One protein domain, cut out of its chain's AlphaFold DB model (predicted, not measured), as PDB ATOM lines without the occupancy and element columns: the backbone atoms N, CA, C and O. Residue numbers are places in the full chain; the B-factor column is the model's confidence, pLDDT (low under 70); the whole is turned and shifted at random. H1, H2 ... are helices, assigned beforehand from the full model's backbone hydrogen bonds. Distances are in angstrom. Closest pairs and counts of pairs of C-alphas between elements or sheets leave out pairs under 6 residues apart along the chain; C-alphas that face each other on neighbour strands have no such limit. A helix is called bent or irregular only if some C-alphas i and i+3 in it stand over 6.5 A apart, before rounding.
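What this domain is: This is residues 16 to 62 of the 70 residues of an uncharacterized protein of metagenome (UniProt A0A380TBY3). A long helix, H2, has the short helix H1 folded back beside its first part as a helical hairpin, and H3 returns from the far end of H2 to pack with its last residues on H1. The far end of H2, residues 40 to 45, sticks out beyond a kink. The printed part has 47 residues with three named helices in the order H1, H2, H3 and no named strand, and its class is all helix. It is compact, with a radius of gyration of the C-alphas of 10.0 A, and spans 27 by 18 by 15 A.

Where its parts are: H2, residues 26 to 45, is 26.7 A long from first to last C-alpha and ends at C-alpha 45 at (80.440, -97.057, -53.329). It has a kink of 62 degrees near residue 39 and is irregular, with C-alphas 41 and 44 9.6 A apart. H1, residues 16 to 22, is 9.7 A long and begins at C-alpha 16 at (84.454, -107.007, -64.741). H3, residues 50 to 60, is 15.2 A long and ends at C-alpha 60 at (81.286, -110.408, -69.950).

How they stand to each other: H2 touches H1 with residues 28 to 36 alone; the closest C-alphas are those of Glu 20 and Cys 32, 6.0 A apart. This hairpin has a shallow tilt of 13 degrees, opposite ways. H1 also touches H3, the closest C-alphas being those of Ala 19 and Ala 60, 3.7 A apart. These two run the same way at a steep tilt of 47 degrees. H2 and H3 are close but not clearly touching, the C-alphas of Glu 28 and Ile 59 being the closest at 7.2 A. They run opposite ways at a steep tilt of 59 degrees. Each O i to N i+4 pair is within hydrogen-bond range in H1 and H3, and 14 of 16 are in H2.

The domain as a whole: The C-alphas farthest apart, those of Glu 24 and Arg 45, are 28.1 A apart. The printed part has no cut, and the links H1 to H2 and H2 to H3 are tight. The mean pLDDT of the printed part is 84.7, and residue 44 is under 70.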
ATOM      1  N   LEU A  16      83.346-107.757 -64.165       87.94
ATOM      2  CA  LEU A  16      84.454-107.007 -64.741       87.94
ATOM      3  C   LEU A  16      85.610-107.923 -65.119       87.94
ATOM      4  O   LEU A  16      86.126-107.791 -66.221       87.94
ATOM      5  N   SER A  17      85.966-108.881 -64.265       88.62
ATOM      6  CA  SER A  17      87.004-109.859 -64.591       88.62
ATOM      7  C   SER A  17      86.623-110.717 -65.802       88.62
ATOM      8  O   SER A  17      87.481-111.024 -66.629       88.62
ATOM      9  N   GLU A  18      85.353-111.107 -65.922       89.44
ATOM     10  CA  GLU A  18      84.843-111.825 -67.095       89.44
ATOM     11  C   GLU A  18      84.830-110.938 -68.346       89.44
ATOM     12  O   GLU A  18      85.191-111.391 -69.430       89.44
ATOM     13  N   ALA A  19      84.445-109.668 -68.214       88.44
ATOM     14  CA  ALA A  19      84.470-108.711 -69.313       88.44
ATOM     15  C   ALA A  19      85.898-108.419 -69.788       88.44
ATOM     16  O   ALA A  19      86.124-108.397 -70.988       88.44
ATOM     17  N   GLU A  20      86.870-108.276 -68.885       88.00
ATOM     18  CA  GLU A  20      88.291-108.121 -69.228       88.00
ATOM     19  C   GLU A  20      88.817-109.339 -70.011       88.00
ATOM     20  O   GLU A  20      89.610-109.181 -70.936       88.00
ATOM     21  N   ALA A  21      88.356-110.551 -69.678       88.44
ATOM     22  CA  ALA A  21      88.743-111.777 -70.380       88.44
ATOM     23  C   ALA A  21      88.104-111.918 -71.774       88.44
ATOM     24  O   ALA A  21      88.674-112.578 -72.641       88.44
ATOM     25  N   ASN A  22      86.929-111.318 -71.972       86.12
ATOM     26  CA  ASN A  22      86.163-111.368 -73.219       86.12
ATOM     27  C   ASN A  22      86.268-110.086 -74.060       86.12
ATOM     28  O   ASN A  22      85.698-110.029 -75.143       86.12
ATOM     29  N   ALA A  23      86.942-109.044 -73.573       85.62
ATOM     30  CA  ALA A  23      87.109-107.799 -74.305       85.62
ATOM     31  C   ALA A  23      88.002-108.035 -75.531       85.62
ATOM     32  O   ALA A  23      89.190-108.336 -75.401       85.62
ATOM     33  N   GLU A  24      87.433-107.887 -76.726       83.88
ATOM     34  CA  GLU A  24      88.142-108.120 -77.991       83.88
ATOM     35  C   GLU A  24      88.581-106.812 -78.655       83.88
ATOM     36  O   GLU A  24      89.571-106.778 -79.387       83.88
ATOM     37  N   THR A  25      87.847-105.725 -78.409       85.31
ATOM     38  CA  THR A  25      88.115-104.417 -79.014       85.31
ATOM     39  C   THR A  25      88.819-103.470 -78.046       85.31
ATOM     40  O   THR A  25      88.539-103.482 -76.847       85.31
ATOM     41  N   ASP A  26      89.666-102.571 -78.566       86.06
ATOM     42  CA  ASP A  26      90.316-101.519 -77.763       86.06
ATOM     43  C   ASP A  26      89.301-100.718 -76.929       86.06
ATOM     44  O   ASP A  26      89.548-100.416 -75.767       86.06
ATOM     45  N   PHE A  27      88.110-100.457 -77.478       85.19
ATOM     46  CA  PHE A  27      87.038 -99.768 -76.759       85.19
ATOM     47  C   PHE A  27      86.535-100.547 -75.530       85.19
ATOM     48  O   PHE A  27      86.248 -99.949 -74.491       85.19
ATOM     49  N   GLU A  28      86.373-101.867 -75.642       87.12
ATOM     50  CA  GLU A  28      85.921-102.716 -74.532       87.12
ATOM     51  C   GLU A  28      87.004-102.843 -73.462       87.12
ATOM     52  O   GLU A  28      86.686-102.789 -72.273       87.12
ATOM     53  N   ILE A  29      88.269-102.925 -73.884       87.81
ATOM     54  CA  ILE A  29      89.435-102.934 -72.997       87.81
ATOM     55  C   ILE A  29      89.494-101.619 -72.208       87.81
ATOM     56  O   ILE A  29      89.451-101.650 -70.980       87.81
ATOM     57  N   GLU A  30      89.465-100.463 -72.884       90.12
ATOM     58  CA  GLU A  30      89.470 -99.143 -72.232       90.12
ATOM     59  C   GLU A  30      88.270 -98.957 -71.288       90.12
ATOM     60  O   GLU A  30      88.384 -98.358 -70.213       90.12
ATOM     61  N   PHE A  31      87.097 -99.478 -71.665       87.81
ATOM     62  CA  PHE A  31      85.910 -99.440 -70.816       87.81
ATOM     63  C   PHE A  31      86.105-100.256 -69.533       87.81
ATOM     64  O   PHE A  31      85.800 -99.756 -68.445       87.81
ATOM     65  N   CYS A  32      86.628-101.479 -69.643       90.00
ATOM     66  CA  CYS A  32      86.902-102.329 -68.490       90.00
ATOM     67  C   CYS A  32      87.992-101.719 -67.595       90.00
ATOM     68  O   CYS A  32      87.794-101.620 -66.384       90.00
ATOM     69  N   GLU A  33      89.079-101.198 -68.165       90.56
ATOM     70  CA  GLU A  33      90.130-100.516 -67.402       90.56
ATOM     71  C   GLU A  33      89.593 -99.283 -66.656       90.56
ATOM     72  O   GLU A  33      89.862 -99.101 -65.464       90.56
ATOM     73  N   SER A  34      88.753 -98.469 -67.306       89.56
ATOM     74  CA  SER A  34      88.123 -97.306 -66.667       89.56
ATOM     75  C   SER A  34      87.195 -97.708 -65.517       89.56
ATOM     76  O   SER A  34      87.160 -97.048 -64.471       89.56
ATOM     77  N   LEU A  35      86.444 -98.802 -65.671       88.38
ATOM     78  CA  LEU A  35      85.629 -99.338 -64.586       88.38
ATOM     79  C   LEU A  35      86.498 -99.861 -63.447       88.38
ATOM     80  O   LEU A  35      86.222 -99.529 -62.296       88.38
ATOM     81  N   ARG A  36      87.572-100.592 -63.751       87.38
ATOM     82  CA  ARG A  36      88.529-101.104 -62.767       87.38
ATOM     83  C   ARG A  36      89.135 -99.983 -61.930       87.38
ATOM     84  O   ARG A  36      89.164-100.083 -60.706       87.38
ATOM     85  N   GLU A  37      89.551 -98.891 -62.565       88.75
ATOM     86  CA  GLU A  37      90.075 -97.714 -61.868       88.75
ATOM     87  C   GLU A  37      89.012 -97.069 -60.965       88.75
ATOM     88  O   GLU A  37      89.293 -96.697 -59.820       88.75
ATOM     89  N   ARG A  38      87.758 -96.989 -61.429       85.69
ATOM     90  CA  ARG A  38      86.642 -96.488 -60.611       85.69
ATOM     91  C   ARG A  38      86.350 -97.407 -59.430       85.69
ATOM     92  O   ARG A  38      86.177 -96.893 -58.328       85.69
ATOM     93  N   PHE A  39      86.358 -98.725 -59.613       84.25
ATOM     94  CA  PHE A  39      86.228 -99.683 -58.514       84.25
ATOM     95  C   PHE A  39      87.400 -99.584 -57.534       84.25
ATOM     96  O   PHE A  39      87.172 -99.596 -56.330       84.25
ATOM     97  N   ALA A  40      88.633 -99.386 -58.003       84.25
ATOM     98  CA  ALA A  40      89.785 -99.170 -57.126       84.25
ATOM     99  C   ALA A  40      89.688 -97.848 -56.338       84.25
ATOM    100  O   ALA A  40      90.072 -97.785 -55.172       84.25
ATOM    101  N   THR A  41      89.139 -96.798 -56.957       84.69
ATOM    102  CA  THR A  41      89.026 -95.459 -56.358       84.69
ATOM    103  C   THR A  41      87.847 -95.342 -55.389       84.69
ATOM    104  O   THR A  41      87.975 -94.771 -54.306       84.69
ATOM    105  N   TYR A  42      86.680 -95.858 -55.777       80.75
ATOM    106  CA  TYR A  42      85.418 -95.683 -55.053       80.75
ATOM    107  C   TYR A  42      84.957 -96.957 -54.323       80.75
ATOM    108  O   TYR A  42      84.105 -96.875 -53.433       80.75
ATOM    109  N   GLY A  43      85.525 -98.124 -54.641       74.50
ATOM    110  CA  GLY A  43      85.253 -99.397 -53.973       74.50
ATOM    111  C   GLY A  43      83.778 -99.783 -54.013       74.50
ATOM    112  O   GLY A  43      83.094 -99.603 -55.020       74.50
ATOM    113  N   TYR A  44      83.268-100.229 -52.865       69.50
ATOM    114  CA  TYR A  44      81.864-100.598 -52.641       69.50
ATOM    115  C   TYR A  44      80.851 -99.464 -52.894       69.50
ATOM    116  O   TYR A  44      79.650 -99.709 -52.959       69.50
ATOM    117  N   ARG A  45      81.305 -98.207 -53.009       71.75
ATOM    118  CA  ARG A  45      80.440 -97.057 -53.329       71.75
ATOM    119  C   ARG A  45      80.258 -96.853 -54.828       71.75
ATOM    120  O   ARG A  45      79.483 -95.983 -55.227       71.75
ATOM    121  N   THR A  46      80.975 -97.614 -55.648       75.88
ATOM    122  CA  THR A  46      80.850 -97.557 -57.101       75.88
ATOM    123  C   THR A  46      79.450 -98.003 -57.492       75.88
ATOM    124  O   THR A  46      79.045 -99.134 -57.237       75.88
ATOM    125  N   ARG A  47      78.691 -97.096 -58.110       77.44
ATOM    126  CA  ARG A  47      77.429 -97.420 -58.776       77.44
ATOM    127  C   ARG A  47      77.623 -97.236 -60.264       77.44
ATOM    128  O   ARG A  47      77.987 -96.148 -60.711       77.44
ATOM    129  N   LEU A  48      77.371 -98.306 -61.000       79.56
ATOM    130  CA  LEU A  48      77.237 -98.249 -62.441       79.56
ATOM    131  C   LEU A  48      75.858 -97.682 -62.774       79.56
ATOM    132  O   LEU A  48      74.871 -97.951 -62.086       79.56
ATOM    133  N   SER A  49      75.795 -96.868 -63.820       83.94
ATOM    134  CA  SER A  49      74.517 -96.565 -64.460       83.94
ATOM    135  C   SER A  49      73.992 -97.815 -65.168       83.94
ATOM    136  O   SER A  49      74.790 -98.625 -65.632       83.94
ATOM    137  N   ASP A  50      72.676 -97.914 -65.353       82.38
ATOM    138  CA  ASP A  50      72.015 -99.030 -66.054       82.38
ATOM    139  C   ASP A  50      72.672 -99.350 -67.418       82.38
ATOM    140  O   ASP A  50      72.991-100.493 -67.725       82.38
ATOM    141  N   ALA A  51      73.034 -98.315 -68.184       83.31
ATOM    142  CA  ALA A  51      73.750 -98.467 -69.454       83.31
ATOM    143  C   ALA A  51      75.184 -99.022 -69.315       83.31
ATOM    144  O   ALA A  51      75.658 -99.732 -70.201       83.31
ATOM    145  N   GLN A  52      75.896 -98.683 -68.233       84.81
ATOM    146  CA  GLN A  52      77.244 -99.198 -67.966       84.81
ATOM    147  C   GLN A  52      77.183-100.649 -67.489       84.81
ATOM    148  O   GLN A  52      77.960-101.465 -67.968       84.81
ATOM    149  N   GLU A  53      76.236-100.961 -66.604       86.06
ATOM    150  CA  GLU A  53      75.931-102.327 -66.177       86.06
ATOM    151  C   GLU A  53      75.584-103.208 -67.388       86.06
ATOM    152  O   GLU A  53      76.155-104.283 -67.562       86.06
ATOM    153  N   HIS A  54      74.683-102.742 -68.256       85.19
ATOM    154  CA  HIS A  54      74.260-103.498 -69.428       85.19
ATOM    155  C   HIS A  54      75.431-103.768 -70.373       85.19
ATOM    156  O   HIS A  54      75.604-104.888 -70.851       85.19
ATOM    157  N   LYS A  55      76.264-102.748 -70.611       85.50
ATOM    158  CA  LYS A  55      77.467-102.877 -71.435       85.50
ATOM    159  C   LYS A  55      78.454-103.872 -70.825       85.50
ATOM    160  O   LYS A  55      78.905-104.762 -71.536       85.50
ATOM    161  N   LEU A  56      78.723-103.772 -69.525       87.31
ATOM    162  CA  LEU A  56      79.610-104.687 -68.811       87.31
ATOM    163  C   LEU A  56      79.131-106.141 -68.926       87.31
ATOM    164  O   LEU A  56      79.899-107.015 -69.310       87.31
ATOM    165  N   ARG A  57      77.836-106.384 -68.693       87.19
ATOM    166  CA  ARG A  57      77.213-107.712 -68.827       87.19
ATOM    167  C   ARG A  57      77.219-108.247 -70.264       87.19
ATOM    168  O   ARG A  57      77.206-109.460 -70.447       87.19
ATOM    169  N   CYS A  58      77.196-107.377 -71.274       86.25
ATOM    170  CA  CYS A  58      77.298-107.778 -72.679       86.25
ATOM    171  C   CYS A  58      78.712-108.275 -73.002       86.25
ATOM    172  O   CYS A  58      78.865-109.390 -73.491       86.25
ATOM    173  N   ILE A  59      79.730-107.490 -72.629       86.44
ATOM    174  CA  ILE A  59      81.146-107.833 -72.828       86.44
ATOM    175  C   ILE A  59      81.493-109.108 -72.048       86.44
ATOM    176  O   ILE A  59      82.053-110.036 -72.616       86.44
ATOM    177  N   ALA A  60      81.067-109.220 -70.783       87.50
ATOM    178  CA  ALA A  60      81.286-110.408 -69.950       87.50
ATOM    179  C   ALA A  60      80.705-111.702 -70.541       87.50
ATOM    180  O   ALA A  60      81.203-112.787 -70.267       87.50
ATOM    181  N   LYS A  61      79.659-111.611 -71.368       83.69
ATOM    182  CA  LYS A  61      79.083-112.780 -72.045       83.69
ATOM    183  C   LYS A  61      79.847-113.194 -73.303       83.69
ATOM    184  O   LYS A  61      79.468-114.199 -73.899       83.69
ATOM    185  N   GLY A  62      80.854-112.430 -73.731       72.12
ATOM    186  CA  GLY A  62      81.595-112.682 -74.970       72.12
ATOM    187  C   GLY A  62      80.746-112.554 -76.236       72.12
ATOM    188  O   GLY A  62      81.178-112.955 -77.307       72.12
TER     189      GLY A  62